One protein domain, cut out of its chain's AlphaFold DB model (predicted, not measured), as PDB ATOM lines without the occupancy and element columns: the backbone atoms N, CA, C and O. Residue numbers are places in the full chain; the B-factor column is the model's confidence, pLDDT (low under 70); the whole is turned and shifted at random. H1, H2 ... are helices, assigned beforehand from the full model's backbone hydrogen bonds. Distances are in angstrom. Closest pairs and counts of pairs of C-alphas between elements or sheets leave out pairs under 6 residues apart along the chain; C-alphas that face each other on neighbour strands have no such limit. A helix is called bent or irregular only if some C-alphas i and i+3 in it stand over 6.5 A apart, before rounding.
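This is residues 37 to 141 of the 318 residues of an uncharacterized protein of Amniculicola lignicola CBS 123094 (UniProt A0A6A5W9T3). Two long helices, H1 and H4, run side by side in opposite ways and make a rod; H1 is the longer. Two short helices, H2 and H3, pack together as a small head against one end of this pair, H2 on residues 74 to 78 of H1 and H3 on residues 120 to 124 of H4. The printed part has 105 residues with four named helices, in the order H1, H2, H3, H4, and no named strand: all helix. It is loose, with a radius of gyration of the C-alphas of 18.0 A, and spans 61 by 23 by 21 A.

H1, residues 43 to 78, begins with C-alpha 43 at (-105.340, 19.382, -37.663) and is 49.5 A long. It has a kink of 27 degrees near residue 59 and is neither bent nor irregular, but only just: C-alphas 55 and 58 are 6.5 A apart. H2 is residues 90 to 98, 12.7 A, and H3 residues 106 to 113, 10.2 A. H4, residues 118 to 139, is 31.1 A long and ends with C-alpha 139 at (-95.137, 11.514, -27.949).

H1 and H4 touch at a shallow tilt of 10 degrees, opposite ways; their closest C-alphas, Gly 54 and Leu 138, are 5.3 A apart. H1 and H2 form a helical hairpin at 36 degrees, only just steep, and touch closest at the C-alphas of Arg 74 and Ser 97, 6.3 A. H2 and H3 touch at a steep tilt of 59 degrees, with the C-alphas of Ser 92 and Ile 112 closest at 4.6 A. H3 and H4, also a hairpin, stand at 34 degrees, only just short of steep; the C-alphas of Leu 113 and Phe 120 are closest, 5.8 A. H1 and H3 are apart. O i to N i+4 pairs are within hydrogen-bond range throughout H2, H3 and H4, and in 29 of 32 cases in H1.

The C-alphas of Thr 42 and Gln 83, the two farthest apart, are 62.1 A apart. The printed part has no cut. The link from H1 to H2 is long. Confidence is under 70 at residues 37 to 51, 54, 80 to 86 and 136 to 141.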
ATOM      1  N   ILE A  37    -109.305   7.315 -32.447       45.56
ATOM      2  CA  ILE A  37    -109.783   8.318 -31.515       45.56
ATOM      3  C   ILE A  37    -110.259   9.496 -32.397       45.56
ATOM      4  O   ILE A  37    -109.935   9.634 -33.576       45.56
ATOM      5  N   GLY A  38    -111.308  10.171 -31.940       44.16
ATOM      6  CA  GLY A  38    -112.288  10.770 -32.845       44.16
ATOM      7  C   GLY A  38    -111.767  11.914 -33.724       44.16
ATOM      8  O   GLY A  38    -111.171  12.864 -33.223       44.16
ATOM      9  N   GLY A  39    -112.184  11.903 -34.996       43.97
ATOM     10  CA  GLY A  39    -112.106  13.011 -35.963       43.97
ATOM     11  C   GLY A  39    -112.959  14.233 -35.597       43.97
ATOM     12  O   GLY A  39    -113.786  14.685 -36.373       43.97
ATOM     13  N   ARG A  40    -112.820  14.752 -34.371       49.75
ATOM     14  CA  ARG A  40    -113.576  15.920 -33.873       49.75
ATOM     15  C   ARG A  40    -112.738  17.193 -33.796       49.75
ATOM     16  O   ARG A  40    -113.295  18.250 -33.503       49.75
ATOM     17  N   PHE A  41    -111.429  17.097 -34.024       50.22
ATOM     18  CA  PHE A  41    -110.509  18.226 -33.982       50.22
ATOM     19  C   PHE A  41    -109.875  18.440 -35.351       50.22
ATOM     20  O   PHE A  41    -109.363  17.512 -35.968       50.22
ATOM     21  N   THR A  42    -109.876  19.691 -35.806       56.84
ATOM     22  CA  THR A  42    -109.086  20.076 -36.985       56.84
ATOM     23  C   THR A  42    -107.597  19.825 -36.718       56.84
ATOM     24  O   THR A  42    -107.150  19.970 -35.578       56.84
ATOM     25  N   GLN A  43    -106.804  19.533 -37.757       57.47
ATOM     26  CA  GLN A  43    -105.340  19.382 -37.663       57.47
ATOM     27  C   GLN A  43    -104.668  20.489 -36.831       57.47
ATOM     28  O   GLN A  43    -103.755  20.234 -36.047       57.47
ATOM     29  N   PHE A  44    -105.148  21.728 -36.969       59.12
ATOM     30  CA  PHE A  44    -104.657  22.856 -36.186       59.12
ATOM     31  C   PHE A  44    -105.008  22.742 -34.695       59.12
ATOM     32  O   PHE A  44    -104.144  22.956 -33.850       59.12
ATOM     33  N   GLN A  45    -106.249  22.382 -34.354       61.16
ATOM     34  CA  GLN A  45    -106.674  22.190 -32.963       61.16
ATOM     35  C   GLN A  45    -105.929  21.034 -32.294       61.16
ATOM     36  O   GLN A  45    -105.463  21.204 -31.171       61.16
ATOM     37  N   ALA A  46    -105.755  19.907 -32.989       60.75
ATOM     38  CA  ALA A  46    -104.975  18.778 -32.486       60.75
ATOM     39  C   ALA A  46    -103.525  19.194 -32.193       60.75
ATOM     40  O   ALA A  46    -103.018  18.971 -31.097       60.75
ATOM     41  N   LYS A  47    -102.896  19.933 -33.116       64.94
ATOM     42  CA  LYS A  47    -101.538  20.459 -32.936       64.94
ATOM     43  C   LYS A  47    -101.430  21.498 -31.817       64.94
ATOM     44  O   LYS A  47    -100.408  21.574 -31.142       64.94
ATOM     45  N   MET A  48    -102.467  22.306 -31.597       67.31
ATOM     46  CA  MET A  48    -102.509  23.227 -30.458       67.31
ATOM     47  C   MET A  48    -102.655  22.478 -29.134       67.31
ATOM     48  O   MET A  48    -102.002  22.854 -28.166       67.31
ATOM     49  N   ILE A  49    -103.461  21.415 -29.080       69.25
ATOM     50  CA  ILE A  49    -103.575  20.559 -27.892       69.25
ATOM     51  C   ILE A  49    -102.238  19.865 -27.612       69.25
ATOM     52  O   ILE A  49    -101.825  19.836 -26.459       69.25
ATOM     53  N   ASP A  50    -101.535  19.403 -28.645       66.50
ATOM     54  CA  ASP A  50    -100.178  18.847 -28.553       66.50
ATOM     55  C   ASP A  50     -99.176  19.848 -27.980       66.50
ATOM     56  O   ASP A  50     -98.545  19.586 -26.958       66.50
ATOM     57  N   ILE A  51     -99.119  21.060 -28.532       68.81
ATOM     58  CA  ILE A  51     -98.264  22.120 -27.988       68.81
ATOM     59  C   ILE A  51     -98.658  22.439 -26.546       68.81
ATOM     60  O   ILE A  51     -97.787  22.579 -25.689       68.81
ATOM     61  N   ILE A  52     -99.955  22.537 -26.247       74.94
ATOM     62  CA  ILE A  52    -100.396  22.906 -24.906       74.94
ATOM     63  C   ILE A  52    -100.041  21.815 -23.896       74.94
ATOM     64  O   ILE A  52     -99.479  22.097 -22.836       74.94
ATOM     65  N   ALA A  53    -100.332  20.562 -24.224       73.00
ATOM     66  CA  ALA A  53    -100.081  19.446 -23.337       73.00
ATOM     67  C   ALA A  53     -98.579  19.127 -23.229       73.00
ATOM     68  O   ALA A  53     -98.092  18.919 -22.119       73.00
ATOM     69  N   GLY A  54     -97.822  19.191 -24.322       67.44
ATOM     70  CA  GLY A  54     -96.381  18.943 -24.349       67.44
ATOM     71  C   GLY A  54     -95.538  20.058 -23.723       67.44
ATOM     72  O   GLY A  54     -94.554  19.768 -23.046       67.44
ATOM     73  N   VAL A  55     -95.918  21.331 -23.892       75.06
ATOM     74  CA  VAL A  55     -95.145  22.481 -23.380       75.06
ATOM     75  C   VAL A  55     -95.620  22.932 -22.002       75.06
ATOM     76  O   VAL A  55     -94.791  23.266 -21.157       75.06
ATOM     77  N   PHE A  56     -96.931  22.943 -21.738       74.31
ATOM     78  CA  PHE A  56     -97.459  23.506 -20.490       74.31
ATOM     79  C   PHE A  56     -97.882  22.462 -19.463       74.31
ATOM     80  O   PHE A  56     -97.793  22.753 -18.275       74.31
ATOM     81  N   ILE A  57     -98.335  21.271 -19.864       74.50
ATOM     82  CA  ILE A  57     -98.882  20.281 -18.916       74.50
ATOM     83  C   ILE A  57     -97.831  19.238 -18.524       74.50
ATOM     84  O   ILE A  57     -97.599  19.003 -17.337       74.50
ATOM     85  N   ALA A  58     -97.157  18.633 -19.499       74.12
ATOM     86  CA  ALA A  58     -96.188  17.572 -19.259       74.12
ATOM     87  C   ALA A  58     -94.969  18.039 -18.434       74.12
ATOM     88  O   ALA A  58     -94.625  17.346 -17.468       74.12
ATOM     89  N   PRO A  59     -94.341  19.206 -18.699       76.44
ATOM     90  CA  PRO A  59     -93.152  19.629 -17.963       76.44
ATOM     91  C   PRO A  59     -93.377  19.869 -16.462       76.44
ATOM     92  O   PRO A  59     -92.577  19.354 -15.677       76.44
ATOM     93  N   PRO A  60     -94.435  20.570 -15.996       78.06
ATOM     94  CA  PRO A  60     -94.655  20.745 -14.562       78.06
ATOM     95  C   PRO A  60     -95.047  19.445 -13.857       78.06
ATOM     96  O   PRO A  60     -94.561  19.198 -12.752       78.06
ATOM     97  N   ILE A  61     -95.855  18.582 -14.485       78.81
ATOM     98  CA  ILE A  61     -96.200  17.271 -13.910       78.81
ATOM     99  C   ILE A  61     -94.930  16.435 -13.718       78.81
ATOM    100  O   ILE A  61     -94.673  15.933 -12.619       78.81
ATOM    101  N   MET A  62     -94.087  16.355 -14.751       77.69
ATOM    102  CA  MET A  62     -92.821  15.630 -14.677       77.69
ATOM    103  C   MET A  62     -91.849  16.256 -13.682       77.69
ATOM    104  O   MET A  62     -91.183  15.527 -12.950       77.69
ATOM    105  N   ALA A  63     -91.785  17.585 -13.584       80.31
ATOM    106  CA  ALA A  63     -90.948  18.260 -12.598       80.31
ATOM    107  C   ALA A  63     -91.369  17.913 -11.161       80.31
ATOM    108  O   ALA A  63     -90.518  17.603 -10.325       80.31
ATOM    109  N   ILE A  64     -92.671  17.900 -10.862       80.19
ATOM    110  CA  ILE A  64     -93.189  17.563  -9.527       80.19
ATOM    111  C   ILE A  64     -92.935  16.083  -9.196       80.19
ATOM    112  O   ILE A  64     -92.424  15.760  -8.118       80.19
ATOM    113  N   MET A  65     -93.232  15.168 -10.123       80.00
ATOM    114  CA  MET A  65     -93.000  13.736  -9.898       80.00
ATOM    115  C   MET A  65     -91.508  13.422  -9.758       80.00
ATOM    116  O   MET A  65     -91.110  12.758  -8.803       80.00
ATOM    117  N   ASN A  66     -90.659  13.968 -10.631       85.50
ATOM    118  CA  ASN A  66     -89.216  13.759 -10.553       85.50
ATOM    119  C   ASN A  66     -88.643  14.340  -9.258       85.50
ATOM    120  O   ASN A  66     -87.926  13.646  -8.540       85.50
ATOM    121  N   THR A  67     -88.983  15.578  -8.892       82.75
ATOM    122  CA  THR A  67     -88.444  16.186  -7.665       82.75
ATOM    123  C   THR A  67     -88.808  15.389  -6.415       82.75
ATOM    124  O   THR A  67     -87.947  15.185  -5.561       82.75
ATOM    125  N   THR A  68     -90.042  14.895  -6.305       83.81
ATOM    126  CA  THR A  68     -90.465  14.076  -5.159       83.81
ATOM    127  C   THR A  68     -89.801  12.697  -5.161       83.81
ATOM    128  O   THR A  68     -89.204  12.312  -4.152       83.81
ATOM    129  N   MET A  69     -89.817  11.984  -6.290       84.69
ATOM    130  CA  MET A  69     -89.222  10.650  -6.414       84.69
ATOM    131  C   MET A  69     -87.703  10.664  -6.205       84.69
ATOM    132  O   MET A  69     -87.188   9.868  -5.417       84.69
ATOM    133  N   PHE A  70     -86.978  11.596  -6.830       86.94
ATOM    134  CA  PHE A  70     -85.524  11.695  -6.682       86.94
ATOM    135  C   PHE A  70     -85.108  12.155  -5.283       86.94
ATOM    136  O   PHE A  70     -84.094  11.682  -4.774       86.94
ATOM    137  N   ARG A  71     -85.888  13.016  -4.610       85.69
ATOM    138  CA  ARG A  71     -85.625  13.366  -3.201       85.69
ATOM    139  C   ARG A  71     -85.699  12.137  -2.300       85.69
ATOM    140  O   ARG A  71     -84.783  11.917  -1.514       85.69
ATOM    141  N   VAL A  72     -86.745  11.323  -2.443       84.94
ATOM    142  CA  VAL A  72     -86.906  10.090  -1.657       84.94
ATOM    143  C   VAL A  72     -85.821   9.068  -2.002       84.94
ATOM    144  O   VAL A  72     -85.241   8.454  -1.112       84.94
ATOM    145  N   ALA A  73     -85.484   8.906  -3.281       85.94
ATOM    146  CA  ALA A  73     -84.438   7.972  -3.685       85.94
ATOM    147  C   ALA A  73     -83.069   8.346  -3.088       85.94
ATOM    148  O   ALA A  73     -82.361   7.480  -2.573       85.94
ATOM    149  N   ARG A  74     -82.720   9.641  -3.072       87.12
ATOM    150  CA  ARG A  74     -81.470  10.131  -2.470       87.12
ATOM    151  C   ARG A  74     -81.413   9.903  -0.963       87.12
ATOM    152  O   ARG A  74     -80.372   9.483  -0.467       87.12
ATOM    153  N   THR A  75     -82.505  10.134  -0.231       84.81
ATOM    154  CA  THR A  75     -82.519   9.888   1.222       84.81
ATOM    155  C   THR A  75     -82.378   8.402   1.544       84.81
ATOM    156  O   THR A  75     -81.661   8.043   2.474       84.81
ATOM    157  N   VAL A  76     -82.978   7.519   0.740       84.31
ATOM    158  CA  VAL A  76     -82.836   6.059   0.885       84.31
ATOM    159  C   VAL A  76     -81.418   5.575   0.549       84.31
ATOM    160  O   VAL A  76     -80.923   4.630   1.169       84.31
ATOM    161  N   LEU A  77     -80.752   6.211  -0.419       84.56
ATOM    162  CA  LEU A  77     -79.361   5.916  -0.774       84.56
ATOM    163  C   LEU A  77     -78.378   6.380   0.305       84.56
ATOM    164  O   LEU A  77     -77.465   5.629   0.635       84.56
ATOM    165  N   ALA A  78     -78.593   7.572   0.867       82.44
ATOM    166  CA  ALA A  78     -77.763   8.143   1.927       82.44
ATOM    167  C   ALA A  78     -77.983   7.484   3.302       82.44
ATOM    168  O   ALA A  78     -77.139   7.610   4.184       82.44
ATOM    169  N   ALA A  79     -79.101   6.776   3.500       80.38
ATOM    170  CA  ALA A  79     -79.373   6.043   4.731       80.38
ATOM    171  C   ALA A  79     -78.452   4.815   4.862       80.38
ATOM    172  O   ALA A  79     -78.782   3.699   4.431       80.38
ATOM    173  N   GLU A  80     -77.289   5.009   5.474       67.50
ATOM    174  CA  GLU A  80     -76.386   3.921   5.835       67.50
ATOM    175  C   GLU A  80     -77.063   2.995   6.852       67.50
ATOM    176  O   GLU A  80     -77.571   3.425   7.887       67.50
ATOM    177  N   ARG A  81     -77.117   1.693   6.538       68.88
ATOM    178  CA  ARG A  81     -77.540   0.692   7.524       68.88
ATOM    179  C   ARG A  81     -76.297   0.220   8.271       68.88
ATOM    180  O   ARG A  81     -75.389  -0.270   7.599       68.88
ATOM    181  N   PRO A  82     -76.291   0.242   9.614       60.00
ATOM    182  CA  PRO A  82     -75.138  -0.182  10.414       60.00
ATOM    183  C   PRO A  82     -74.738  -1.657  10.199       60.00
ATOM    184  O   PRO A  82     -73.627  -2.044  10.529       60.00
ATOM    185  N   GLN A  83     -75.613  -2.478   9.605       59.47
ATOM    186  CA  GLN A  83     -75.368  -3.890   9.266       59.47
ATOM    187  C   GLN A  83     -75.015  -4.152   7.787       59.47
ATOM    188  O   GLN A  83     -74.913  -5.307   7.375       59.47
ATOM    189  N   SER A  84     -74.865  -3.121   6.949       62.88
ATOM    190  CA  SER A  84     -74.531  -3.320   5.531       62.88
ATOM    191  C   SER A  84     -73.069  -3.740   5.366       62.88
ATOM    192  O   SER A  84     -72.169  -2.931   5.560       62.88
ATOM    193  N   GLN A  85     -72.826  -4.980   4.930       60.47
ATOM    194  CA  GLN A  85     -71.478  -5.506   4.653       60.47
ATOM    195  C   GLN A  85     -70.771  -4.838   3.458       60.47
ATOM    196  O   GLN A  85     -69.595  -5.095   3.215       60.47
ATOM    197  N   ARG A  86     -71.472  -3.999   2.684       67.75
ATOM    198  CA  ARG A  86     -70.902  -3.274   1.542       67.75
ATOM    199  C   ARG A  86     -71.071  -1.767   1.748       67.75
ATOM    200  O   ARG A  86     -72.210  -1.294   1.664       67.75
ATOM    201  N   PRO A  87     -69.986  -1.021   2.019       71.88
ATOM    202  CA  PRO A  87     -70.038   0.434   2.051       71.88
ATOM    203  C   PRO A  87     -70.379   0.970   0.656       71.88
ATOM    204  O   PRO A  87     -69.958   0.418  -0.365       71.88
ATOM    205  N   ALA A  88     -71.195   2.021   0.599       79.44
ATOM    206  CA  ALA A  88     -71.576   2.638  -0.664       79.44
ATOM    207  C   ALA A  88     -70.387   3.442  -1.228       79.44
ATOM    208  O   ALA A  88     -69.801   4.247  -0.505       79.44
ATOM    209  N   PRO A  89     -70.014   3.264  -2.508       83.56
ATOM    210  CA  PRO A  89     -68.920   4.026  -3.095       83.56
ATOM    211  C   PRO A  89     -69.293   5.510  -3.196       83.56
ATOM    212  O   PRO A  89     -70.346   5.863  -3.733       83.56
ATOM    213  N   LEU A  90     -68.387   6.378  -2.733       84.81
ATOM    214  CA  LEU A  90     -68.576   7.834  -2.707       84.81
ATOM    215  C   LEU A  90     -68.939   8.396  -4.089       84.81
ATOM    216  O   LEU A  90     -69.798   9.262  -4.200       84.81
ATOM    217  N   VAL A  91     -68.335   7.853  -5.152       86.81
ATOM    218  CA  VAL A  91     -68.590   8.271  -6.539       86.81
ATOM    219  C   VAL A  91     -70.052   8.047  -6.937       86.81
ATOM    220  O   VAL A  91     -70.664   8.930  -7.531       86.81
ATOM    221  N   SER A  92     -70.641   6.901  -6.587       85.19
ATOM    222  CA  SER A  92     -72.038   6.608  -6.929       85.19
ATOM    223  C   SER A  92     -73.012   7.423  -6.074       85.19
ATOM    224  O   SER A  92     -74.051   7.847  -6.577       85.19
ATOM    225  N   LEU A  93     -72.674   7.687  -4.805       86.94
ATOM    226  CA  LEU A  93     -73.435   8.599  -3.942       86.94
ATOM    227  C   LEU A  93     -73.426  10.024  -4.502       86.94
ATOM    228  O   LEU A  93     -74.491  10.626  -4.656       86.94
ATOM    229  N   LEU A  94     -72.247  10.528  -4.874       88.81
ATOM    230  CA  LEU A  94     -72.080  11.853  -5.458       88.81
ATOM    231  C   LEU A  94     -72.895  11.976  -6.748       88.81
ATOM    232  O   LEU A  94     -73.738  12.863  -6.842       88.81
ATOM    233  N   GLU A  95     -72.755  11.033  -7.682       88.75
ATOM    234  CA  GLU A  95     -73.506  11.040  -8.943       88.75
ATOM    235  C   GLU A  95     -75.031  10.964  -8.721       88.75
ATOM    236  O   GLU A  95     -75.811  11.652  -9.383       88.75
ATOM    237  N   SER A  96     -75.486  10.187  -7.733       86.19
ATOM    238  CA  SER A  96     -76.910  10.124  -7.378       86.19
ATOM    239  C   SER A  96     -77.436  11.436  -6.775       86.19
ATOM    240  O   SER A  96     -78.598  11.788  -6.989       86.19
ATOM    241  N   SER A  97     -76.584  12.192  -6.072       87.19
ATOM    242  CA  SER A  97     -76.953  13.453  -5.417       87.19
ATOM    243  C   SER A  97     -77.228  14.581  -6.419       87.19
ATOM    244  O   SER A  97     -78.184  15.339  -6.238       87.19
ATOM    245  N   VAL A  98     -76.462  14.631  -7.516       87.31
ATOM    246  CA  VAL A  98     -76.644  15.589  -8.621       87.31
ATOM    247  C   VAL A  98     -77.688  15.139  -9.648       87.31
ATOM    248  O   VAL A  98     -78.047  15.903 -10.541       87.31
ATOM    249  N   THR A  99     -78.232  13.925  -9.539       85.88
ATOM    250  CA  THR A  99     -79.253  13.435 -10.476       85.88
ATOM    251  C   THR A  99     -80.653  13.867 -10.042       85.88
ATOM    252  O   THR A  99     -81.188  13.379  -9.045       85.88
ATOM    253  N   SER A 100     -81.244  14.822 -10.765       80.00
ATOM    254  CA  SER A 100     -82.560  15.431 -10.486       80.00
ATOM    255  C   SER A 100     -83.672  15.059 -11.464       80.00
ATOM    256  O   SER A 100     -84.837  15.317 -11.165       80.00
ATOM    257  N   ALA A 101     -83.328  14.455 -12.597       83.12
ATOM    258  CA  ALA A 101     -84.262  14.066 -13.643       83.12
ATOM    259  C   ALA A 101     -83.794  12.773 -14.326       83.12
ATOM    260  O   ALA A 101     -82.642  12.352 -14.162       83.12
ATOM    261  N   GLY A 102     -84.694  12.157 -15.094       82.31
ATOM    262  CA  GLY A 102     -84.355  11.049 -15.974       82.31
ATOM    263  C   GLY A 102     -83.280  11.439 -16.989       82.31
ATOM    264  O   GLY A 102     -83.241  12.566 -17.478       82.31
ATOM    265  N   THR A 103     -82.383  10.506 -17.289       82.75
ATOM    266  CA  THR A 103     -81.324  10.690 -18.282       82.75
ATOM    267  C   THR A 103     -81.115   9.401 -19.064       82.75
ATOM    268  O   THR A 103     -81.304   8.309 -18.530       82.75
ATOM    269  N   TYR A 104     -80.712   9.544 -20.325       83.38
ATOM    270  CA  TYR A 104     -80.280   8.445 -21.187       83.38
ATOM    271  C   TYR A 104     -78.753   8.306 -21.243       83.38
ATOM    272  O   TYR A 104     -78.238   7.496 -22.009       83.38
ATOM    273  N   ASP A 105     -78.012   9.083 -20.445       87.50
ATOM    274  CA  ASP A 105     -76.556   8.976 -20.387       87.50
ATOM    275  C   ASP A 105     -76.137   7.648 -19.732       87.50
ATOM    276  O   ASP A 105     -76.180   7.464 -18.510       87.50
ATOM    277  N   LEU A 106     -75.710   6.715 -20.582       87.62
ATOM    278  CA  LEU A 106     -75.268   5.380 -20.193       87.62
ATOM    279  C   LEU A 106     -74.039   5.416 -19.281       87.62
ATOM    280  O   LEU A 106     -73.935   4.584 -18.380       87.62
ATOM    281  N   PHE A 107     -73.129   6.381 -19.453       88.62
ATOM    282  CA  PHE A 107     -71.940   6.489 -18.606       88.62
ATOM    283  C   PHE A 107     -72.320   6.899 -17.187       88.62
ATOM    284  O   PHE A 107     -71.794   6.352 -16.213       88.62
ATOM    285  N   LYS A 108     -73.275   7.822 -17.064       85.00
ATOM    286  CA  LYS A 108     -73.826   8.247 -15.778       85.00
ATOM    287  C   LYS A 108     -74.556   7.107 -15.069       85.00
ATOM    288  O   LYS A 108     -74.289   6.837 -13.898       85.00
ATOM    289  N   ILE A 109     -75.406   6.379 -15.792       87.56
ATOM    290  CA  ILE A 109     -76.112   5.203 -15.262       87.56
ATOM    291  C   ILE A 109     -75.115   4.122 -14.817       87.56
ATOM    292  O   ILE A 109     -75.244   3.568 -13.723       87.56
ATOM    293  N   TRP A 110     -74.075   3.864 -15.610       88.44
ATOM    294  CA  TRP A 110     -73.050   2.876 -15.285       88.44
ATOM    295  C   TRP A 110     -72.253   3.240 -14.022       88.44
ATOM    296  O   TRP A 110     -72.024   2.384 -13.166       88.44
ATOM    297  N   ARG A 111     -71.896   4.521 -13.836       87.50
ATOM    298  CA  ARG A 111     -71.241   5.009 -12.603       87.50
ATOM    299  C   ARG A 111     -72.106   4.802 -11.359       87.50
ATOM    300  O   ARG A 111     -71.575   4.468 -10.297       87.50
ATOM    301  N   ILE A 112     -73.422   4.962 -11.479       85.88
ATOM    302  CA  ILE A 112     -74.378   4.706 -10.390       85.88
ATOM    303  C   ILE A 112     -74.477   3.197 -10.111       85.88
ATOM    304  O   ILE A 112     -74.414   2.777  -8.956       85.88
ATOM    305  N   LEU A 113     -74.555   2.370 -11.158       88.12
ATOM    306  CA  LEU A 113     -74.656   0.908 -11.056       88.12
ATOM    307  C   LEU A 113     -73.380   0.222 -10.559       88.12
ATOM    308  O   LEU A 113     -73.451  -0.908 -10.079       88.12
ATOM    309  N   ARG A 114     -72.223   0.891 -10.610       84.12
ATOM    310  CA  ARG A 114     -70.931   0.340 -10.170       84.12
ATOM    311  C   ARG A 114     -70.933  -0.160  -8.721       84.12
ATOM    312  O   ARG A 114     -70.160  -1.051  -8.391       84.12
ATOM    313  N   ALA A 115     -71.822   0.361  -7.875       78.50
ATOM    314  CA  ALA A 115     -72.007  -0.107  -6.503       78.50
ATOM    315  C   ALA A 115     -72.598  -1.532  -6.392       78.50
ATOM    316  O   ALA A 115     -72.533  -2.111  -5.310       78.50
ATOM    317  N   TRP A 116     -73.202  -2.077  -7.464       79.56
ATOM    318  CA  TRP A 116     -73.825  -3.417  -7.530       79.56
ATOM    319  C   TRP A 116     -74.741  -3.753  -6.337       79.56
ATOM    320  O   TRP A 116     -74.854  -4.894  -5.891       79.56
ATOM    321  N   ASN A 117     -75.420  -2.733  -5.817       83.06
ATOM    322  CA  ASN A 117     -76.320  -2.828  -4.677       83.06
ATOM    323  C   ASN A 117     -77.753  -2.556  -5.145       83.06
ATOM    324  O   ASN A 117     -77.985  -1.622  -5.914       83.06
ATOM    325  N   LEU A 118     -78.730  -3.305  -4.620       83.94
ATOM    326  CA  LEU A 118     -80.146  -3.207  -5.017       83.94
ATOM    327  C   LEU A 118     -80.703  -1.777  -4.974       83.94
ATOM    328  O   LEU A 118     -81.514  -1.407  -5.815       83.94
ATOM    329  N   ARG A 119     -80.241  -0.944  -4.033       85.31
ATOM    330  CA  ARG A 119     -80.662   0.464  -3.922       85.31
ATOM    331  C   ARG A 119     -80.197   1.313  -5.106       85.31
ATOM    332  O   ARG A 119     -80.955   2.133  -5.610       85.31
ATOM    333  N   PHE A 120     -78.964   1.096  -5.558       86.81
ATOM    334  CA  PHE A 120     -78.401   1.791  -6.715       86.81
ATOM    335  C   PHE A 120     -78.998   1.270  -8.022       86.81
ATOM    336  O   PHE A 120     -79.249   2.062  -8.924       86.81
ATOM    337  N   VAL A 121     -79.307  -0.030  -8.092       86.50
ATOM    338  CA  VAL A 121     -80.075  -0.607  -9.205       86.50
ATOM    339  C   VAL A 121     -81.465   0.026  -9.275       86.50
ATOM    340  O   VAL A 121     -81.846   0.517 -10.329       86.50
ATOM    341  N   ALA A 122     -82.187   0.113  -8.155       86.12
ATOM    342  CA  ALA A 122     -83.499   0.756  -8.108       86.12
ATOM    343  C   ALA A 122     -83.445   2.236  -8.529       86.12
ATOM    344  O   ALA A 122     -84.307   2.690  -9.276       86.12
ATOM    345  N   MET A 123     -82.413   2.975  -8.106       87.44
ATOM    346  CA  MET A 123     -82.181   4.354  -8.550       87.44
ATOM    347  C   MET A 123     -81.923   4.438 -10.059       87.44
ATOM    348  O   MET A 123     -82.517   5.275 -10.729       87.44
ATOM    349  N   ALA A 124     -81.069   3.573 -10.611       87.06
ATOM    350  CA  ALA A 124     -80.793   3.530 -12.046       87.06
ATOM    351  C   ALA A 124     -82.058   3.219 -12.861       87.06
ATOM    352  O   ALA A 124     -82.345   3.900 -13.845       87.06
ATOM    353  N   THR A 125     -82.862   2.255 -12.410       87.00
ATOM    354  CA  THR A 125     -84.160   1.942 -13.015       87.00
ATOM    355  C   THR A 125     -85.102   3.145 -12.956       87.00
ATOM    356  O   THR A 125     -85.720   3.480 -13.961       87.00
ATOM    357  N   LEU A 126     -85.169   3.850 -11.822       87.94
ATOM    358  CA  LEU A 126     -85.981   5.062 -11.669       87.94
ATOM    359  C   LEU A 126     -85.553   6.168 -12.646       87.94
ATOM    360  O   LEU A 126     -86.412   6.804 -13.254       87.94
ATOM    361  N   ILE A 127     -84.247   6.363 -12.852       87.94
ATOM    362  CA  ILE A 127     -83.702   7.316 -13.833       87.94
ATOM    363  C   ILE A 127     -84.186   6.985 -15.249       87.94
ATOM    364  O   ILE A 127     -84.652   7.876 -15.961       87.94
ATOM    365  N   ILE A 128     -84.114   5.714 -15.645       86.31
ATOM    366  CA  ILE A 128     -84.530   5.262 -16.979       86.31
ATOM    367  C   ILE A 128     -86.048   5.394 -17.148       86.31
ATOM    368  O   ILE A 128     -86.506   5.924 -18.157       86.31
ATOM    369  N   LEU A 129     -86.838   4.968 -16.156       84.75
ATOM    370  CA  LEU A 129     -88.301   5.086 -16.192       84.75
ATOM    371  C   LEU A 129     -88.754   6.550 -16.250       84.75
ATOM    372  O   LEU A 129     -89.682   6.870 -16.986       84.75
ATOM    373  N   SER A 130     -88.082   7.445 -15.524       85.50
ATOM    374  CA  SER A 130     -88.336   8.888 -15.585       85.50
ATOM    375  C   SER A 130     -88.057   9.455 -16.984       85.50
ATOM    376  O   SER A 130     -88.856  10.229 -17.517       85.50
ATOM    377  N   ALA A 131     -86.965   9.022 -17.625       83.06
ATOM    378  CA  ALA A 131     -86.634   9.430 -18.988       83.06
ATOM    379  C   ALA A 131     -87.681   8.917 -19.993       83.06
ATOM    380  O   ALA A 131     -88.219   9.695 -20.779       83.06
ATOM    381  N   LEU A 132     -88.048   7.634 -19.903       81.12
ATOM    382  CA  LEU A 132     -89.093   7.022 -20.729       81.12
ATOM    383  C   LEU A 132     -90.445   7.718 -20.561       81.12
ATOM    384  O   LEU A 132     -91.082   8.045 -21.555       81.12
ATOM    385  N   SER A 133     -90.860   7.998 -19.325       79.81
ATOM    386  CA  SER A 133     -92.100   8.726 -19.036       79.81
ATOM    387  C   SER A 133     -92.106  10.114 -19.674       79.81
ATOM    388  O   SER A 133     -93.138  10.548 -20.177       79.81
ATOM    389  N   THR A 134     -90.958  10.802 -19.685       75.69
ATOM    390  CA  THR A 134     -90.833  12.115 -20.335       75.69
ATOM    391  C   THR A 134     -91.057  11.981 -21.843       75.69
ATOM    392  O   THR A 134     -91.840  12.729 -22.418       75.69
ATOM    393  N   SER A 135     -90.435  10.978 -22.466       72.75
ATOM    394  CA  SER A 135     -90.581  10.702 -23.898       72.75
ATOM    395  C   SER A 135     -92.004  10.283 -24.278       72.75
ATOM    396  O   SER A 135     -92.519  10.729 -25.297       72.75
ATOM    397  N   PHE A 136     -92.676   9.469 -23.459       69.94
ATOM    398  CA  PHE A 136     -94.067   9.084 -23.713       69.94
ATOM    399  C   PHE A 136     -95.027  10.266 -23.586       69.94
ATOM    400  O   PHE A 136     -95.880  10.427 -24.448       69.94
ATOM    401  N   LEU A 137     -94.880  11.122 -22.572       67.25
ATOM    402  CA  LEU A 137     -95.747  12.297 -22.426       67.25
ATOM    403  C   LEU A 137     -95.591  13.302 -23.572       67.25
ATOM    404  O   LEU A 137     -96.562  13.961 -23.920       67.25
ATOM    405  N   LEU A 138     -94.399  13.390 -24.166       63.25
ATOM    406  CA  LEU A 138     -94.162  14.209 -25.355       63.25
ATOM    407  C   LEU A 138     -94.705  13.562 -26.641       63.25
ATOM    408  O   LEU A 138     -95.112  14.277 -27.543       63.25
ATOM    409  N   ASN A 139     -94.733  12.227 -26.730       59.78
ATOM    410  CA  ASN A 139     -95.137  11.514 -27.949       59.78
ATOM    411  C   ASN A 139     -96.622  11.109 -27.993       59.78
ATOM    412  O   ASN A 139     -97.152  10.878 -29.076       59.78
ATOM    413  N   VAL A 140     -97.308  10.992 -26.850       54.28
ATOM    414  CA  VAL A 140     -98.715  10.540 -26.776       54.28
ATOM    415  C   VAL A 140     -99.688  11.506 -27.462       54.28
ATOM    416  O   VAL A 140    -100.774  11.086 -27.846       54.28
ATOM    417  N   ILE A 141     -99.314  12.769 -27.668       51.62
ATOM    418  CA  ILE A 141    -100.223  13.779 -28.227       51.62
ATOM    419  C   ILE A 141     -99.994  13.995 -29.743       51.62
ATOM    420  O   ILE A 141    -100.699  14.770 -30.380       51.62
TER     421      ILE A 141